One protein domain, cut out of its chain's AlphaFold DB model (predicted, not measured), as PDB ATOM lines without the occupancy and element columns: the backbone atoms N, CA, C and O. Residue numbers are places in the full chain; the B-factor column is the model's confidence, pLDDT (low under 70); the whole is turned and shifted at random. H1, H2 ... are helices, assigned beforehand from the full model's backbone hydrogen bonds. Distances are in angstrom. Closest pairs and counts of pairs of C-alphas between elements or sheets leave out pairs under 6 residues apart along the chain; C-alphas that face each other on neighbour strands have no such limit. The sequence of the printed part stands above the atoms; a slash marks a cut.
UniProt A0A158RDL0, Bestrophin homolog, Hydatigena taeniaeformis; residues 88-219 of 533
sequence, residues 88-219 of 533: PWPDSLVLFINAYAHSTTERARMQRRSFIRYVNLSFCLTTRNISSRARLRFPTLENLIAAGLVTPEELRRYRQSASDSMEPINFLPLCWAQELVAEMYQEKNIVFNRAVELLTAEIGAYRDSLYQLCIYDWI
ATOM      1  N   PRO A  88     -50.291  -8.149  37.085       91.69
ATOM      2  CA  PRO A  88     -50.814  -8.045  38.432       91.69
ATOM      3  C   PRO A  88     -49.978  -7.099  39.291       91.69
ATOM      4  O   PRO A  88     -48.748  -7.057  39.204       91.69
ATOM      5  N   TRP A  89     -50.663  -6.375  40.172       90.50
ATOM      6  CA  TRP A  89     -50.069  -5.420  41.103       90.50
ATOM      7  C   TRP A  89     -50.129  -5.975  42.534       90.50
ATOM      8  O   TRP A  89     -51.179  -6.474  42.943       90.50
ATOM      9  N   PRO A  90     -49.040  -5.909  43.324       90.44
ATOM     10  CA  PRO A  90     -49.018  -6.449  44.688       90.44
ATOM     11  C   PRO A  90     -49.826  -5.603  45.689       90.44
ATOM     12  O   PRO A  90     -50.008  -6.007  46.835       90.44
ATOM     13  N   ASP A  91     -50.307  -4.431  45.282       89.38
ATOM     14  CA  ASP A  91     -50.943  -3.407  46.111       89.38
ATOM     15  C   ASP A  91     -52.097  -3.933  46.966       89.38
ATOM     16  O   ASP A  91     -52.112  -3.707  48.175       89.38
ATOM     17  N   SER A  92     -53.023  -4.686  46.368       89.44
ATOM     18  CA  SER A  92     -54.162  -5.269  47.088       89.44
ATOM     19  C   SER A  92     -53.702  -6.233  48.184       89.44
ATOM     20  O   SER A  92     -54.176  -6.163  49.317       89.44
ATOM     21  N   LEU A  93     -52.712  -7.083  47.888       89.25
ATOM     22  CA  LEU A  93     -52.141  -8.034  48.849       89.25
ATOM     23  C   LEU A  93     -51.430  -7.320  50.005       89.25
ATOM     24  O   LEU A  93     -51.556  -7.737  51.157       89.25
ATOM     25  N   VAL A  94     -50.716  -6.229  49.712       87.44
ATOM     26  CA  VAL A  94     -50.056  -5.392  50.726       87.44
ATOM     27  C   VAL A  94     -51.086  -4.707  51.630       87.44
ATOM     28  O   VAL A  94     -50.914  -4.669  52.849       87.44
ATOM     29  N   LEU A  95     -52.184  -4.206  51.062       85.75
ATOM     30  CA  LEU A  95     -53.270  -3.604  51.838       85.75
ATOM     31  C   LEU A  95     -53.929  -4.632  52.766       85.75
ATOM     32  O   LEU A  95     -54.106  -4.352  53.951       85.75
ATOM     33  N   PHE A  96     -54.224  -5.838  52.273       87.44
ATOM     34  CA  PHE A  96     -54.825  -6.886  53.097       87.44
ATOM     35  C   PHE A  96     -53.895  -7.370  54.209       87.44
ATOM     36  O   PHE A  96     -54.331  -7.487  55.353       87.44
ATOM     37  N   ILE A  97     -52.611  -7.616  53.927       86.12
ATOM     38  CA  ILE A  97     -51.696  -8.101  54.968       86.12
ATOM     39  C   ILE A  97     -51.500  -7.056  56.075       86.12
ATOM     40  O   ILE A  97     -51.467  -7.415  57.252       86.12
ATOM     41  N   ASN A  98     -51.462  -5.767  55.722       81.62
ATOM     42  CA  ASN A  98     -51.384  -4.673  56.691       81.62
ATOM     43  C   ASN A  98     -52.677  -4.511  57.499       81.62
ATOM     44  O   ASN A  98     -52.614  -4.218  58.690       81.62
ATOM     45  N   ALA A  99     -53.837  -4.733  56.879       82.06
ATOM     46  CA  ALA A  99     -55.129  -4.645  57.551       82.06
ATOM     47  C   ALA A  99     -55.389  -5.798  58.529       82.06
ATOM     48  O   ALA A  99     -56.231  -5.658  59.408       82.06
ATOM     49  N   TYR A 100     -54.717  -6.944  58.387       83.06
ATOM     50  CA  TYR A 100     -54.979  -8.117  59.226       83.06
ATOM     51  C   TYR A 100     -53.858  -8.428  60.224       83.06
ATOM     52  O   TYR A 100     -54.153  -8.830  61.352       83.06
ATOM     53  N   ALA A 101     -52.592  -8.202  59.863       78.69
ATOM     54  CA  ALA A 101     -51.437  -8.489  60.715       78.69
ATOM     55  C   ALA A 101     -51.010  -7.259  61.543       78.69
ATOM     56  O   ALA A 101     -49.978  -6.639  61.274       78.69
ATOM     57  N   HIS A 102     -51.790  -6.942  62.583       71.62
ATOM     58  CA  HIS A 102     -51.626  -5.755  63.442       71.62
ATOM     59  C   HIS A 102     -50.451  -5.827  64.434       71.62
ATOM     60  O   HIS A 102     -50.112  -4.833  65.070       71.62
ATOM     61  N   SER A 103     -49.840  -7.000  64.612       73.38
ATOM     62  CA  SER A 103     -48.754  -7.185  65.579       73.38
ATOM     63  C   SER A 103     -47.531  -6.335  65.206       73.38
ATOM     64  O   SER A 103     -47.018  -6.405  64.083       73.38
ATOM     65  N   THR A 104     -47.040  -5.539  66.157       73.88
ATOM     66  CA  THR A 104     -45.842  -4.686  66.019       73.88
ATOM     67  C   THR A 104     -44.546  -5.416  66.367       73.88
ATOM     68  O   THR A 104     -43.462  -4.846  66.281       73.88
ATOM     69  N   THR A 105     -44.637  -6.697  66.732       82.88
ATOM     70  CA  THR A 105     -43.480  -7.542  67.034       82.88
ATOM     71  C   THR A 105     -42.539  -7.619  65.827       82.88
ATOM     72  O   THR A 105     -42.993  -7.801  64.697       82.88
ATOM     73  N   GLU A 106     -41.222  -7.586  66.060       84.31
ATOM     74  CA  GLU A 106     -40.202  -7.777  65.011       84.31
ATOM     75  C   GLU A 106     -40.446  -9.054  64.185       84.31
ATOM     76  O   GLU A 106     -40.299  -9.062  62.963       84.31
ATOM     77  N   ARG A 107     -40.930 -10.128  64.824       86.31
ATOM     78  CA  ARG A 107     -41.354 -11.362  64.148       86.31
ATOM     79  C   ARG A 107     -42.464 -11.121  63.119       86.31
ATOM     80  O   ARG A 107     -42.312 -11.532  61.972       86.31
ATOM     81  N   ALA A 108     -43.534 -10.426  63.498       82.44
ATOM     82  CA  ALA A 108     -44.645 -10.118  62.599       82.44
ATOM     83  C   ALA A 108     -44.202  -9.204  61.446       82.44
ATOM     84  O   ALA A 108     -44.602  -9.400  60.299       82.44
ATOM     85  N   ARG A 109     -43.296  -8.257  61.723       83.94
ATOM     86  CA  ARG A 109     -42.667  -7.416  60.700       83.94
ATOM     87  C   ARG A 109     -41.873  -8.243  59.688       83.94
ATOM     88  O   ARG A 109     -42.056  -8.079  58.480       83.94
ATOM     89  N   MET A 110     -41.037  -9.167  60.160       87.00
ATOM     90  CA  MET A 110     -40.297 -10.087  59.291       87.00
ATOM     91  C   MET A 110     -41.235 -10.945  58.435       87.00
ATOM     92  O   MET A 110     -40.969 -11.129  57.246       87.00
ATOM     93  N   GLN A 111     -42.342 -11.431  59.000       88.12
ATOM     94  CA  GLN A 111     -43.331 -12.209  58.256       88.12
ATOM     95  C   GLN A 111     -44.030 -11.363  57.178       88.12
ATOM     96  O   GLN A 111     -44.082 -11.790  56.028       88.12
ATOM     97  N   ARG A 112     -44.485 -10.134  57.477       86.62
ATOM     98  CA  ARG A 112     -45.077  -9.229  56.467       86.62
ATOM     99  C   ARG A 112     -44.104  -8.927  55.324       86.62
ATOM    100  O   ARG A 112     -44.463  -9.042  54.155       86.62
ATOM    101  N   ARG A 113     -42.845  -8.604  55.646       87.31
ATOM    102  CA  ARG A 113     -41.806  -8.342  54.633       87.31
ATOM    103  C   ARG A 113     -41.510  -9.576  53.783       87.31
ATOM    104  O   ARG A 113     -41.321  -9.451  52.576       87.31
ATOM    105  N   SER A 114     -41.484 -10.761  54.391       89.94
ATOM    106  CA  SER A 114     -41.242 -12.020  53.677       89.94
ATOM    107  C   SER A 114     -42.417 -12.396  52.774       89.94
ATOM    108  O   SER A 114     -42.189 -12.793  51.636       89.94
ATOM    109  N   PHE A 115     -43.655 -12.169  53.225       91.19
ATOM    110  CA  PHE A 115     -44.868 -12.364  52.432       91.19
ATOM    111  C   PHE A 115     -44.837 -11.541  51.139       91.19
ATOM    112  O   PHE A 115     -44.928 -12.094  50.043       91.19
ATOM    113  N   ILE A 116     -44.623 -10.226  51.248       89.56
ATOM    114  CA  ILE A 116     -44.595  -9.337  50.078       89.56
ATOM    115  C   ILE A 116     -43.404  -9.675  49.169       89.56
ATOM    116  O   ILE A 116     -43.518  -9.669  47.944       89.56
ATOM    117  N   ARG A 117     -42.258 -10.038  49.755       91.31
ATOM    118  CA  ARG A 117     -41.083 -10.461  48.989       91.31
ATOM    119  C   ARG A 117     -41.336 -11.737  48.189       91.31
ATOM    120  O   ARG A 117     -40.884 -11.805  47.053       91.31
ATOM    121  N   TYR A 118     -42.090 -12.704  48.711       92.75
ATOM    122  CA  TYR A 118     -42.489 -13.893  47.952       92.75
ATOM    123  C   TYR A 118     -43.417 -13.565  46.777       92.75
ATOM    124  O   TYR A 118     -43.222 -14.097  45.682       92.75
ATOM    125  N   VAL A 119     -44.363 -12.641  46.962       92.94
ATOM    126  CA  VAL A 119     -45.231 -12.143  45.877       92.94
ATOM    127  C   VAL A 119     -44.396 -11.488  44.769       92.94
ATOM    128  O   VAL A 119     -44.531 -11.836  43.592       92.94
ATOM    129  N   ASN A 120     -43.459 -10.613  45.143       92.00
ATOM    130  CA  ASN A 120     -42.547  -9.955  44.201       92.00
ATOM    131  C   ASN A 120     -41.577 -10.938  43.532       92.00
ATOM    132  O   ASN A 120     -41.252 -10.780  42.356       92.00
ATOM    133  N   LEU A 121     -41.122 -11.965  44.255       92.19
ATOM    134  CA  LEU A 121     -40.258 -13.009  43.710       92.19
ATOM    135  C   LEU A 121     -40.990 -13.815  42.636       92.19
ATOM    136  O   LEU A 121     -40.427 -14.039  41.568       92.19
ATOM    137  N   SER A 122     -42.248 -14.202  42.870       92.62
ATOM    138  CA  SER A 122     -43.041 -14.912  41.859       92.62
ATOM    139  C   SER A 122     -43.289 -14.057  40.614       92.62
ATOM    140  O   SER A 122     -43.156 -14.552  39.491       92.62
ATOM    141  N   PHE A 123     -43.561 -12.759  40.799       93.06
ATOM    142  CA  PHE A 123     -43.647 -11.801  39.696       93.06
ATOM    143  C   PHE A 123     -42.341 -11.759  38.899       93.06
ATOM    144  O   PHE A 123     -42.363 -11.986  37.696       93.06
ATOM    145  N   CYS A 124     -41.202 -11.566  39.569       91.88
ATOM    146  CA  CYS A 124     -39.891 -11.470  38.927       91.88
ATOM    147  C   CYS A 124     -39.476 -12.759  38.199       91.88
ATOM    148  O   CYS A 124     -38.881 -12.692  37.126       91.88
ATOM    149  N   LEU A 125     -39.769 -13.938  38.761       91.31
ATOM    150  CA  LEU A 125     -39.487 -15.224  38.113       91.31
ATOM    151  C   LEU A 125     -40.331 -15.403  36.846       91.31
ATOM    152  O   LEU A 125     -39.819 -15.836  35.815       91.31
ATOM    153  N   THR A 126     -41.607 -15.022  36.912       91.12
ATOM    154  CA  THR A 126     -42.535 -15.114  35.780       91.12
ATOM    155  C   THR A 126     -42.162 -14.130  34.675       91.12
ATOM    156  O   THR A 126     -41.996 -14.525  33.522       91.12
ATOM    157  N   THR A 127     -41.939 -12.860  35.017       90.62
ATOM    158  CA  THR A 127     -41.576 -11.831  34.040       90.62
ATOM    159  C   THR A 127     -40.204 -12.067  33.422       90.62
ATOM    160  O   THR A 127     -40.025 -11.760  32.251       90.62
ATOM    161  N   ARG A 128     -39.250 -12.679  34.137       90.56
ATOM    162  CA  ARG A 128     -37.954 -13.102  33.573       90.56
ATOM    163  C   ARG A 128     -38.097 -14.158  32.468       90.56
ATOM    164  O   ARG A 128     -37.283 -14.193  31.539       90.56
ATOM    165  N   ASN A 129     -39.095 -15.035  32.571       88.06
ATOM    166  CA  ASN A 129     -39.347 -16.054  31.553       88.06
ATOM    167  C   ASN A 129     -40.044 -15.469  30.322       88.06
ATOM    168  O   ASN A 129     -39.720 -15.888  29.219       88.06
ATOM    169  N   ILE A 130     -40.909 -14.470  30.496       89.56
ATOM    170  CA  ILE A 130     -41.695 -13.876  29.403       89.56
ATOM    171  C   ILE A 130     -40.942 -12.724  28.716       89.56
ATOM    172  O   ILE A 130     -40.870 -12.662  27.495       89.56
ATOM    173  N   SER A 131     -40.334 -11.819  29.487       90.56
ATOM    174  CA  SER A 131     -39.676 -10.616  28.968       90.56
ATOM    175  C   SER A 131     -38.174 -10.797  28.776       90.56
ATOM    176  O   SER A 131     -37.453 -11.237  29.679       90.56
ATOM    177  N   SER A 132     -37.677 -10.385  27.609       87.50
ATOM    178  CA  SER A 132     -36.242 -10.340  27.312       87.50
ATOM    179  C   SER A 132     -35.519  -9.289  28.159       87.50
ATOM    180  O   SER A 132     -34.476  -9.599  28.734       87.50
ATOM    181  N   ARG A 133     -36.096  -8.094  28.351       85.88
ATOM    182  CA  ARG A 133     -35.528  -7.042  29.218       85.88
ATOM    183  C   ARG A 133     -35.350  -7.497  30.660       85.88
ATOM    184  O   ARG A 133     -34.268  -7.343  31.235       85.88
ATOM    185  N   ALA A 134     -36.370  -8.137  31.233       86.31
ATOM    186  CA  ALA A 134     -36.273  -8.701  32.579       86.31
ATOM    187  C   ALA A 134     -35.170  -9.774  32.666       86.31
ATOM    188  O   ALA A 134     -34.440  -9.849  33.659       86.31
ATOM    189  N   ARG A 135     -34.995 -10.570  31.604       88.31
ATOM    190  CA  ARG A 135     -33.937 -11.582  31.496       88.31
ATOM    191  C   ARG A 135     -32.540 -10.983  31.355       88.31
ATOM    192  O   ARG A 135     -31.608 -11.526  31.939       88.31
ATOM    193  N   LEU A 136     -32.389  -9.865  30.646       87.62
ATOM    194  CA  LEU A 136     -31.126  -9.127  30.547       87.62
ATOM    195  C   LEU A 136     -30.739  -8.465  31.874       87.62
ATOM    196  O   LEU A 136     -29.555  -8.423  32.207       87.62
ATOM    197  N   ARG A 137     -31.720  -8.000  32.662       85.06
ATOM    198  CA  ARG A 137     -31.486  -7.459  34.014       85.06
ATOM    199  C   ARG A 137     -31.118  -8.554  35.017       85.06
ATOM    200  O   ARG A 137     -30.202  -8.372  35.817       85.06
ATOM    201  N   PHE A 138     -31.780  -9.713  34.947       87.94
ATOM    202  CA  PHE A 138     -31.514 -10.863  35.820       87.94
ATOM    203  C   PHE A 138     -31.155 -12.148  35.038       87.94
ATOM    204  O   PHE A 138     -31.931 -13.108  35.040       87.94
ATOM    205  N   PRO A 139     -29.967 -12.224  34.398       86.50
ATOM    206  CA  PRO A 139     -29.574 -13.383  33.592       86.50
ATOM    207  C   PRO A 139     -29.544 -14.701  34.359       86.50
ATOM    208  O   PRO A 139     -30.015 -15.721  33.859       86.50
ATOM    209  N   THR A 140     -29.028 -14.695  35.586       87.81
ATOM    210  CA  THR A 140     -28.918 -15.887  36.434       87.81
ATOM    211  C   THR A 140     -29.788 -15.745  37.676       87.81
ATOM    212  O   THR A 140     -30.078 -14.642  38.134       87.81
ATOM    213  N   LEU A 141     -30.177 -16.878  38.265       86.50
ATOM    214  CA  LEU A 141     -30.891 -16.875  39.544       86.50
ATOM    215  C   LEU A 141     -30.031 -16.314  40.694       86.50
ATOM    216  O   LEU A 141     -30.578 -15.795  41.658       86.50
ATOM    217  N   GLU A 142     -28.701 -16.366  40.584       88.44
ATOM    218  CA  GLU A 142     -27.783 -15.761  41.563       88.44
ATOM    219  C   GLU A 142     -27.884 -14.228  41.567       88.44
ATOM    220  O   GLU A 142     -27.791 -13.593  42.617       88.44
ATOM    221  N   ASN A 143     -28.182 -13.613  40.417       87.62
ATOM    222  CA  ASN A 143     -28.397 -12.167  40.345       87.62
ATOM    223  C   ASN A 143     -29.645 -11.731  41.130       87.62
ATOM    224  O   ASN A 143     -29.707 -10.592  41.587       87.62
ATOM    225  N   LEU A 144     -30.613 -12.632  41.347       86.44
ATOM    226  CA  LEU A 144     -31.759 -12.371  42.224       86.44
ATOM    227  C   LEU A 144     -31.351 -12.325  43.705       86.44
ATOM    228  O   LEU A 144     -31.963 -11.580  44.473       86.44
ATOM    229  N   ILE A 145     -30.313 -13.077  44.101       88.38
ATOM    230  CA  ILE A 145     -29.720 -12.980  45.446       88.38
ATOM    231  C   ILE A 145     -29.019 -11.634  45.592       88.38
ATOM    232  O   ILE A 145     -29.253 -10.925  46.567       88.38
ATOM    233  N   ALA A 146     -28.199 -11.253  44.606       85.69
ATOM    234  CA  ALA A 146     -27.503  -9.967  44.613       85.69
ATOM    235  C   ALA A 146     -28.481  -8.775  44.657       85.69
ATOM    236  O   ALA A 146     -28.201  -7.770  45.306       85.69
ATOM    237  N   ALA A 147     -29.652  -8.911  44.026       84.19
ATOM    238  CA  ALA A 147     -30.733  -7.930  44.074       84.19
ATOM    239  C   ALA A 147     -31.534  -7.931  45.394       84.19
ATOM    240  O   ALA A 147     -32.393  -7.072  45.588       84.19
ATOM    241  N   GLY A 148     -31.295  -8.888  46.297       85.31
ATOM    242  CA  GLY A 148     -32.000  -9.004  47.577       85.31
ATOM    243  C   GLY A 148     -33.453  -9.485  47.468       85.31
ATOM    244  O   GLY A 148     -34.216  -9.344  48.425       85.31
ATOM    245  N   LEU A 149     -33.855 -10.050  46.323       86.06
ATOM    246  CA  LEU A 149     -35.219 -10.551  46.110       86.06
ATOM    247  C   LEU A 149     -35.427 -11.938  46.726       86.06
ATOM    248  O   LEU A 149     -36.513 -12.249  47.218       86.06
ATOM    249  N   VAL A 150     -34.378 -12.759  46.751       90.38
ATOM    250  CA  VAL A 150     -34.406 -14.128  47.273       90.38
ATOM    251  C   VAL A 150     -33.219 -14.365  48.200       90.38
ATOM    252  O   VAL A 150     -32.119 -13.873  47.946       90.38
ATOM    253  N   THR A 151     -33.429 -15.108  49.284       91.31
ATOM    254  CA  THR A 151     -32.317 -15.522  50.150       91.31
ATOM    255  C   THR A 151     -31.611 -16.756  49.570       91.31
ATOM    256  O   THR A 151     -32.228 -17.528  48.830       91.31
ATOM    257  N   PRO A 152     -30.330 -17.008  49.904       90.25
ATOM    258  CA  PRO A 152     -29.623 -18.193  49.408       90.25
ATOM    259  C   PRO A 152     -30.324 -19.515  49.761       90.25
ATOM    260  O   PRO A 152     -30.350 -20.446  48.957       90.25
ATOM    261  N   GLU A 153     -30.939 -19.587  50.944       88.94
ATOM    262  CA  GLU A 153     -31.659 -20.774  51.413       88.94
ATOM    263  C   GLU A 153     -32.984 -20.984  50.668       88.94
ATOM    264  O   GLU A 153     -33.315 -22.107  50.281       88.94
ATOM    265  N   GLU A 154     -33.728 -19.914  50.395       90.12
ATOM    266  CA  GLU A 154     -34.935 -19.991  49.566       90.12
ATOM    267  C   GLU A 154     -34.606 -20.403  48.137       90.12
ATOM    268  O   GLU A 154     -35.302 -21.244  47.568       90.12
ATOM    269  N   LEU A 155     -33.519 -19.874  47.563       87.88
ATOM    270  CA  LEU A 155     -33.102 -20.270  46.224       87.88
ATOM    271  C   LEU A 155     -32.686 -21.745  46.185       87.88
ATOM    272  O   LEU A 155     -32.999 -22.454  45.226       87.88
ATOM    273  N   ARG A 156     -32.030 -22.237  47.242       89.19
ATOM    274  CA  ARG A 156     -31.711 -23.660  47.394       89.19
ATOM    275  C   ARG A 156     -32.983 -24.510  47.378       89.19
ATOM    276  O   ARG A 156     -33.040 -25.481  46.626       89.19
ATOM    277  N   ARG A 157     -34.016 -24.135  48.142       87.19
ATOM    278  CA  ARG A 157     -35.316 -24.834  48.150       87.19
ATOM    279  C   ARG A 157     -36.043 -24.747  46.810       87.19
ATOM    280  O   ARG A 157     -36.605 -25.741  46.363       87.19
ATOM    281  N   TYR A 158     -35.982 -23.597  46.144       87.38
ATOM    282  CA  TYR A 158     -36.529 -23.415  44.800       87.38
ATOM    283  C   TYR A 158     -35.881 -24.378  43.799       87.38
ATOM    284  O   TYR A 158     -36.578 -25.074  43.068       87.38
ATOM    285  N   ARG A 159     -34.550 -24.504  43.814       86.19
ATOM    286  CA  ARG A 159     -33.826 -25.453  42.951       86.19
ATOM    287  C   ARG A 159     -34.139 -26.908  43.279       86.19
ATOM    288  O   ARG A 159     -34.288 -27.703  42.366       86.19
ATOM    289  N   GLN A 160     -34.274 -27.245  44.561       86.94
ATOM    290  CA  GLN A 160     -34.641 -28.600  44.989       86.94
ATOM    291  C   GLN A 160     -36.053 -29.012  44.570       86.94
ATOM    292  O   GLN A 160     -36.339 -30.202  44.532       86.94
ATOM    293  N   SER A 161     -36.926 -28.048  44.267       81.12
ATOM    294  CA  SER A 161     -38.259 -28.338  43.739       81.12
ATOM    295  C   SER A 161     -38.250 -28.790  42.276       81.12
ATOM    296  O   SER A 161     -39.245 -29.351  41.820       81.12
ATOM    297  N   ALA A 162     -37.149 -28.568  41.543       79.75
ATOM    298  CA  ALA A 162     -36.987 -29.099  40.196       79.75
ATOM    299  C   ALA A 162     -36.862 -30.624  40.237       79.75
ATOM    300  O   ALA A 162     -36.168 -31.179  41.090       79.75
ATOM    301  N   SER A 163     -37.489 -31.291  39.275       76.12
ATOM    302  CA  SER A 163     -37.278 -32.716  39.012       76.12
ATOM    303  C   SER A 163     -36.567 -32.880  37.670       76.12
ATOM    304  O   SER A 163     -36.572 -31.957  36.859       76.12
ATOM    305  N   ASP A 164     -36.007 -34.059  37.394       71.38
ATOM    306  CA  ASP A 164     -35.306 -34.345  36.130       71.38
ATOM    307  C   ASP A 164     -36.184 -34.110  34.883       71.38
ATOM    308  O   ASP A 164     -35.669 -33.895  33.788       71.38
ATOM    309  N   SER A 165     -37.513 -34.129  35.039       74.06
ATOM    310  CA  SER A 165     -38.492 -33.912  33.968       74.06
ATOM    311  C   SER A 165     -39.200 -32.552  33.996       74.06
ATOM    312  O   SER A 165     -39.947 -32.261  33.061       74.06
ATOM    313  N   MET A 166     -39.016 -31.725  35.034       73.69
ATOM    314  CA  MET A 166     -39.772 -30.477  35.182       73.69
ATOM    315  C   MET A 166     -38.952 -29.366  35.834       73.69
ATOM    316  O   MET A 166     -38.405 -29.524  36.928       73.69
ATOM    317  N   GLU A 167     -38.921 -28.215  35.163       75.56
ATOM    318  CA  GLU A 167     -38.297 -27.001  35.681       75.56
ATOM    319  C   GLU A 167     -38.988 -26.500  36.965       75.56
ATOM    320  O   GLU A 167     -40.176 -26.770  37.181       75.56
ATOM    321  N   PRO A 168     -38.266 -25.745  37.819       76.00
ATOM    322  CA  PRO A 168     -38.860 -25.092  38.975       76.00
ATOM    323  C   PRO A 168     -40.090 -24.265  38.597       76.00
ATOM    324  O   PRO A 168     -40.070 -23.461  37.665       76.00
ATOM    325  N   ILE A 169     -41.157 -24.427  39.369       81.94
ATOM    326  CA  ILE A 169     -42.420 -23.753  39.100       81.94
ATOM    327  C   ILE A 169     -42.362 -22.304  39.609       81.94
ATOM    328  O   ILE A 169     -42.243 -22.062  40.810       81.94
ATOM    329  N   ASN A 170     -42.555 -21.330  38.715       84.31
ATOM    330  CA  ASN A 170     -42.483 -19.892  39.029       84.31
ATOM    331  C   ASN A 170     -43.479 -19.402  40.102       84.31
ATOM    332  O   ASN A 170     -43.253 -18.363  40.727       84.31
ATOM    333  N   PHE A 171     -44.587 -20.121  40.332       86.00
ATOM    334  CA  PHE A 171     -45.569 -19.781  41.372       86.00
ATOM    335  C   PHE A 171     -45.253 -20.390  42.747       86.00
ATOM    336  O   PHE A 171     -45.962 -20.099  43.704       86.00
ATOM    337  N   LEU A 172     -44.183 -21.186  42.890       90.19
ATOM    338  CA  LEU A 172     -43.792 -21.778  44.175       90.19
ATOM    339  C   LEU A 172     -43.662 -20.751  45.322       90.19
ATOM    340  O   LEU A 172     -44.133 -21.051  46.421       90.19
ATOM    341  N   PRO A 173     -43.123 -19.530  45.110       92.81
ATOM    342  CA  PRO A 173     -43.115 -18.513  46.160       92.81
ATOM    343  C   PRO A 173     -44.518 -18.111  46.640       92.81
ATOM    344  O   PRO A 173     -44.685 -17.793  47.811       92.81
ATOM    345  N   LEU A 174     -45.549 -18.172  45.788       92.75
ATOM    346  CA  LEU A 174     -46.932 -17.908  46.205       92.75
ATOM    347  C   LEU A 174     -47.467 -19.012  47.123       92.75
ATOM    348  O   LEU A 174     -48.180 -18.710  48.076       92.75
ATOM    349  N   CYS A 175     -47.059 -20.268  46.914       92.12
ATOM    350  CA  CYS A 175     -47.358 -21.346  47.860       92.12
ATOM    351  C   CYS A 175     -46.694 -21.084  49.219       92.12
ATOM    352  O   CYS A 175     -47.329 -21.248  50.255       92.12
ATOM    353  N   TRP A 176     -45.440 -20.612  49.235       93.69
ATOM    354  CA  TRP A 176     -44.778 -20.207  50.483       93.69
ATOM    355  C   TRP A 176     -45.468 -19.015  51.148       93.69
ATOM    356  O   TRP A 176     -45.540 -18.963  52.372       93.69
ATOM    357  N   ALA A 177     -46.001 -18.075  50.364       93.00
ATOM    358  CA  ALA A 177     -46.788 -16.963  50.882       93.00
ATOM    359  C   ALA A 177     -48.087 -17.451  51.545       93.00
ATOM    360  O   ALA A 177     -48.441 -16.961  52.614       93.00
ATOM    361  N   GLN A 178     -48.759 -18.446  50.962       92.62
ATOM    362  CA  GLN A 178     -49.958 -19.055  51.541       92.62
ATOM    363  C   GLN A 178     -49.657 -19.799  52.854       92.62
ATOM    364  O   GLN A 178     -50.361 -19.598  53.843       92.62
ATOM    365  N   GLU A 179     -48.584 -20.594  52.901       92.56
ATOM    366  CA  GLU A 179     -48.134 -21.255  54.138       92.56
ATOM    367  C   GLU A 179     -47.750 -20.238  55.222       92.56
ATOM    368  O   GLU A 179     -48.082 -20.410  56.393       92.56
ATOM    369  N   LEU A 180     -47.123 -19.124  54.836       91.81
ATOM    370  CA  LEU A 180     -46.773 -18.052  55.764       91.81
ATOM    371  C   LEU A 180     -48.017 -17.376  56.366       91.81
ATOM    372  O   LEU A 180     -48.011 -17.025  57.542       91.81
ATOM    373  N   VAL A 181     -49.103 -17.227  55.599       91.19
ATOM    374  CA  VAL A 181     -50.391 -16.739  56.129       91.19
ATOM    375  C   VAL A 181     -50.983 -17.736  57.130       91.19
ATOM    376  O   VAL A 181     -51.509 -17.322  58.166       91.19
ATOM    377  N   ALA A 182     -50.864 -19.041  56.871       90.56
ATOM    378  CA  ALA A 182     -51.293 -20.073  57.813       90.56
ATOM    379  C   ALA A 182     -50.455 -20.054  59.107       90.56
ATOM    380  O   ALA A 182     -51.016 -20.146  60.200       90.56
ATOM    381  N   GLU A 183     -49.137 -19.859  59.007       90.69
ATOM    382  CA  GLU A 183     -48.235 -19.696  60.156       90.69
ATOM    383  C   GLU A 183     -48.588 -18.444  60.974       90.69
ATOM    384  O   GLU A 183     -48.739 -18.523  62.193       90.69
ATOM    385  N   MET A 184     -48.828 -17.299  60.321       87.81
ATOM    386  CA  MET A 184     -49.271 -16.066  60.990       87.81
ATOM    387  C   MET A 184     -50.597 -16.248  61.745       87.81
ATOM    388  O   MET A 184     -50.811 -15.621  62.786       87.81
ATOM    389  N   TYR A 185     -51.498 -17.089  61.233       88.81
ATOM    390  CA  TYR A 185     -52.743 -17.436  61.913       88.81
ATOM    391  C   TYR A 185     -52.497 -18.336  63.137       88.81
ATOM    392  O   TYR A 185     -53.044 -18.081  64.210       88.81
ATOM    393  N   GLN A 186     -51.615 -19.337  63.028       88.44
ATOM    394  CA  GLN A 186     -51.231 -20.194  64.160       88.44
ATOM    395  C   GLN A 186     -50.523 -19.415  65.277       88.44
ATOM    396  O   GLN A 186     -50.816 -19.618  66.457       88.44
ATOM    397  N   GLU A 187     -49.645 -18.479  64.913       87.00
ATOM    398  CA  GLU A 187     -48.969 -17.561  65.839       87.00
ATOM    399  C   GLU A 187     -49.922 -16.499  66.435       87.00
ATOM    400  O   GLU A 187     -49.505 -15.700  67.271       87.00
ATOM    401  N   LYS A 188     -51.207 -16.490  66.038       84.50
ATOM    402  CA  LYS A 188     -52.236 -15.510  66.431       84.50
ATOM    403  C   LYS A 188     -51.897 -14.058  66.062       84.50
ATOM    404  O   LYS A 188     -52.479 -13.132  66.626       84.50
ATOM    405  N   ASN A 189     -51.006 -13.849  65.090       80.62
ATOM    406  CA  ASN A 189     -50.763 -12.532  64.494       80.62
ATOM    407  C   ASN A 189     -51.948 -12.095  63.622       80.62
ATOM    408  O   ASN A 189     -52.259 -10.906  63.560       80.62
ATOM    409  N   ILE A 190     -52.621 -13.056  62.979       81.50
ATOM    410  CA  ILE A 190     -53.914 -12.871  62.313       81.50
ATOM    411  C   ILE A 190     -54.986 -13.512  63.189       81.50
ATOM    412  O   ILE A 190     -54.932 -14.704  63.475       81.50
ATOM    413  N   VAL A 191     -55.972 -12.721  63.608       77.81
ATOM    414  CA  VAL A 191     -57.008 -13.176  64.551       77.81
ATOM    415  C   VAL A 191     -58.253 -13.707  63.830       77.81
ATOM    416  O   VAL A 191     -58.927 -14.609  64.323       77.81
ATOM    417  N   PHE A 192     -58.576 -13.165  62.653       85.12
ATOM    418  CA  PHE A 192     -59.837 -13.444  61.964       85.12
ATOM    419  C   PHE A 192     -59.701 -14.552  60.912       85.12
ATOM    420  O   PHE A 192     -58.938 -14.414  59.960       85.12
ATOM    421  N   ASN A 193     -60.537 -15.592  60.992       86.25
ATOM    422  CA  ASN A 193     -60.592 -16.664  59.981       86.25
ATOM    423  C   ASN A 193     -60.882 -16.143  58.569       86.25
ATOM    424  O   ASN A 193     -60.283 -16.588  57.593       86.25
ATOM    425  N   ARG A 194     -61.776 -15.154  58.461       89.12
ATOM    426  CA  ARG A 194     -62.136 -14.546  57.176       89.12
ATOM    427  C   ARG A 194     -60.949 -13.845  56.508       89.12
ATOM    428  O   ARG A 194     -60.883 -13.819  55.287       89.12
ATOM    429  N   ALA A 195     -60.008 -13.314  57.289       86.69
ATOM    430  CA  ALA A 195     -58.810 -12.671  56.755       86.69
ATOM    431  C   ALA A 195     -57.914 -13.665  56.007       86.69
ATOM    432  O   ALA A 195     -57.410 -13.346  54.934       86.69
ATOM    433  N   VAL A 196     -57.761 -14.878  56.546       89.38
ATOM    434  CA  VAL A 196     -56.986 -15.960  55.920       89.38
ATOM    435  C   VAL A 196     -57.624 -16.386  54.598       89.38
ATOM    436  O   VAL A 196     -56.924 -16.539  53.600       89.38
ATOM    437  N   GLU A 197     -58.952 -16.524  54.567       90.75
ATOM    438  CA  GLU A 197     -59.693 -16.853  53.345       90.75
ATOM    439  C   GLU A 197     -59.537 -15.766  52.271       90.75
ATOM    440  O   GLU A 197     -59.231 -16.081  51.124       90.75
ATOM    441  N   LEU A 198     -59.679 -14.489  52.648       91.31
ATOM    442  CA  LEU A 198     -59.523 -13.358  51.729       91.31
ATOM    443  C   LEU A 198     -58.093 -13.256  51.186       91.31
ATOM    444  O   LEU A 198     -57.913 -13.147  49.979       91.31
ATOM    445  N   LEU A 199     -57.076 -13.359  52.048       91.06
ATOM    446  CA  LEU A 199     -55.674 -13.365  51.616       91.06
ATOM    447  C   LEU A 199     -55.385 -14.529  50.663       91.06
ATOM    448  O   LEU A 199     -54.723 -14.338  49.649       91.06
ATOM    449  N   THR A 200     -55.909 -15.720  50.953       92.00
ATOM    450  CA  THR A 200     -55.715 -16.898  50.095       92.00
ATOM    451  C   THR A 200     -56.394 -16.722  48.734       92.00
ATOM    452  O   THR A 200     -55.796 -17.043  47.707       92.00
ATOM    453  N   ALA A 201     -57.611 -16.173  48.704       93.75
ATOM    454  CA  ALA A 201     -58.330 -15.890  47.463       93.75
ATOM    455  C   ALA A 201     -57.584 -14.872  46.583       93.75
ATOM    456  O   ALA A 201     -57.451 -15.077  45.377       93.75
ATOM    457  N   GLU A 202     -57.035 -13.819  47.186       93.12
ATOM    458  CA  GLU A 202     -56.278 -12.781  46.478       93.12
ATOM    459  C   GLU A 202     -54.929 -13.290  45.957       93.12
ATOM    460  O   GLU A 202     -54.529 -12.950  44.844       93.12
ATOM    461  N   ILE A 203     -54.243 -14.167  46.702       94.44
ATOM    462  CA  ILE A 203     -53.040 -14.859  46.205       94.44
ATOM    463  C   ILE A 203     -53.396 -15.718  44.982       94.44
ATOM    464  O   ILE A 203     -52.646 -15.735  44.004       94.44
ATOM    465  N   GLY A 204     -54.550 -16.392  45.012       93.81
ATOM    466  CA  GLY A 204     -55.086 -17.141  43.875       93.81
ATOM    467  C   GLY A 204     -55.338 -16.257  42.651       93.81
ATOM    468  O   GLY A 204     -54.836 -16.554  41.570       93.81
ATOM    469  N   ALA A 205     -56.022 -15.123  42.827       93.75
ATOM    470  CA  ALA A 205     -56.285 -14.166  41.748       93.75
ATOM    471  C   ALA A 205     -54.992 -13.569  41.156       93.75
ATOM    472  O   ALA A 205     -54.858 -13.418  39.935       93.75
ATOM    473  N   TYR A 206     -54.003 -13.284  42.009       94.00
ATOM    474  CA  TYR A 206     -52.677 -12.826  41.595       94.00
ATOM    475  C   TYR A 206     -51.945 -13.890  40.765       94.00
ATOM    476  O   TYR A 206     -51.396 -13.593  39.702       94.00
ATOM    477  N   ARG A 207     -51.985 -15.154  41.212       93.44
ATOM    478  CA  ARG A 207     -51.430 -16.299  40.478       93.44
ATOM    479  C   ARG A 207     -52.103 -16.472  39.123       93.44
ATOM    480  O   ARG A 207     -51.413 -16.743  38.143       93.44
ATOM    481  N   ASP A 208     -53.423 -16.346  39.060       93.56
ATOM    482  CA  ASP A 208     -54.165 -16.518  37.813       93.56
ATOM    483  C   ASP A 208     -53.807 -15.428  36.808       93.56
ATOM    484  O   ASP A 208     -53.557 -15.740  35.648       93.56
ATOM    485  N   SER A 209     -53.655 -14.185  37.262       93.62
ATOM    486  CA  SER A 209     -53.188 -13.068  36.433       93.62
ATOM    487  C   SER A 209     -51.771 -13.310  35.885       93.62
ATOM    488  O   SER A 209     -51.545 -13.196  34.682       93.62
ATOM    489  N   LEU A 210     -50.830 -13.763  36.729       92.56
ATOM    490  CA  LEU A 210     -49.490 -14.175  36.279       92.56
ATOM    491  C   LEU A 210     -49.540 -15.324  35.264       92.56
ATOM    492  O   LEU A 210     -48.794 -15.331  34.287       92.56
ATOM    493  N   TYR A 211     -50.416 -16.302  35.487       91.50
ATOM    494  CA  TYR A 211     -50.555 -17.442  34.593       91.50
ATOM    495  C   TYR A 211     -51.185 -17.053  33.250       91.50
ATOM    496  O   TYR A 211     -50.774 -17.592  32.225       91.50
ATOM    497  N   GLN A 212     -52.109 -16.086  33.224       92.44
ATOM    498  CA  GLN A 212     -52.622 -15.518  31.974       92.44
ATOM    499  C   GLN A 212     -51.485 -14.952  31.119       92.44
ATOM    500  O   GLN A 212     -51.436 -15.234  29.924       92.44
ATOM    501  N   LEU A 213     -50.519 -14.245  31.717       92.06
ATOM    502  CA  LEU A 213     -49.342 -13.759  30.986       92.06
ATOM    503  C   LEU A 213     -48.530 -14.911  30.374       92.06
ATOM    504  O   LEU A 213     -48.182 -14.853  29.196       92.06
ATOM    505  N   CYS A 214     -48.299 -15.993  31.127       90.94
ATOM    506  CA  CYS A 214     -47.637 -17.188  30.592       90.94
ATOM    507  C   CYS A 214     -48.428 -17.838  29.445       90.94
ATOM    508  O   CYS A 214     -47.830 -18.364  28.512       90.94
ATOM    509  N   ILE A 215     -49.765 -17.826  29.500       91.56
ATOM    510  CA  ILE A 215     -50.608 -18.355  28.420       91.56
ATOM    511  C   ILE A 215     -50.458 -17.504  27.157       91.56
ATOM    512  O   ILE A 215     -50.372 -18.067  26.066       91.56
ATOM    513  N   TYR A 216     -50.426 -16.175  27.279       90.69
ATOM    514  CA  TYR A 216     -50.241 -15.290  26.127       90.69
ATOM    515  C   TYR A 216     -48.873 -15.473  25.462       90.69
ATOM    516  O   TYR A 216     -48.819 -15.449  24.231       90.69
ATOM    517  N   ASP A 217     -47.823 -15.711  26.254       89.44
ATOM    518  CA  ASP A 217     -46.472 -16.030  25.772       89.44
ATOM    519  C   ASP A 217     -46.407 -17.413  25.102       89.44
ATOM    520  O   ASP A 217     -45.868 -17.571  24.005       89.44
ATOM    521  N   TRP A 218     -47.034 -18.423  25.715       88.75
ATOM    522  CA  TRP A 218     -47.041 -19.783  25.180       88.75
ATOM    523  C   TRP A 218     -47.884 -19.899  23.902       88.75
ATOM    524  O   TRP A 218     -47.470 -20.521  22.918       88.75
ATOM    525  N   ILE A 219     -49.074 -19.292  23.890       89.69
ATOM    526  CA  ILE A 219     -50.025 -19.345  22.778       89.69
ATOM    527  C   ILE A 219     -49.990 -18.022  22.020       89.69
ATOM    528  O   ILE A 219     -50.831 -17.135  22.204       89.69
TER     529      ILE A 219
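What this domain is: This is residues 88 to 219 of the 533 residues of the protein "Bestrophin homolog" of Hydatigena taeniaeformis (UniProt A0A158RDL0). Four helices stand side by side in an up-and-down bundle: two long ones, H2 and H7, run the same way, and two shorter ones, H1 and H6, run back against them beside one half of their length. In the other half H2 and H7 come together, and the three short helices H3, H4 and H5 follow one another round the side of H2 away from H7, leading over to H6. The printed part has 132 residues with seven named helices, H1 to H7 in chain order, and no named strand; its class is all helix. It is compact, with a radius of gyration of the C-alphas of 15.3 A, and spans 41 by 31 by 28 A.

How they stand to each other: H7, residues 193 to 218, touches H6, residues 172 to 186, with its residues 196 to 207 alone. This helical hairpin runs opposite ways at a shallow tilt of 2 degrees, and its closest C-alphas, of Gln 178 and Thr 200, are 6.3 A apart. H7 touches H1, residues 91 to 100, with residues 195 to 203 alone, closest at the C-alphas of Tyr 100 and Ala 195, 6.4 A. The hub is H2, residues 106 to 130, which touches four helices. With H6 it has 19 pairs of C-alphas within 8 A, the closest those of Tyr 118 and Pro 173, 5.0 A, at a shallow tilt of 18 degrees, opposite ways. Residues 123 to 130 of H2 touch residues 210 to 217 of H7, closest at the C-alphas of Ile 130 and Asp 217, 6.4 A. H1 and H2 form a helical hairpin, closest at the C-alphas of Val 94 and Ile 116, 6.8 A. H1 and H6 are apart. H3, residues 132 to 137, touches H2 only at the corner, with the C-alphas of Arg 128 and Arg 135 4.8 A apart. H4, residues 141 to 146, is near H2. H5, residues 152 to 160, is close but not clearly touching to H4 and to H6; the C-alphas of Tyr 158 and Leu 172 are 7.5 A apart. Every O i to N i+4 pair is within hydrogen-bond range in H1, H2, H3, H5, H6 and H7; H4 has 1 of 2, and 3 of 3 for O i to N i+3.

Where its parts are: H7 measures 37.5 A from C-alpha 193 at (-60.592, -16.664, 59.981) to C-alpha 218 at (-47.041, -19.783, 25.180). H2 measures 36.2 A, H6 21.4 A and H1 14.5 A, which begins at C-alpha 91, (-50.943, -3.407, 46.111).

The domain as a whole: The two C-alphas farthest apart, of Thr 105 and Ile 219, are 46.3 A apart. The printed part has no cut. The link from H5 to H6, 11 residues, is long. The mean pLDDT of the printed part is 87.7, and no printed residue is under 70.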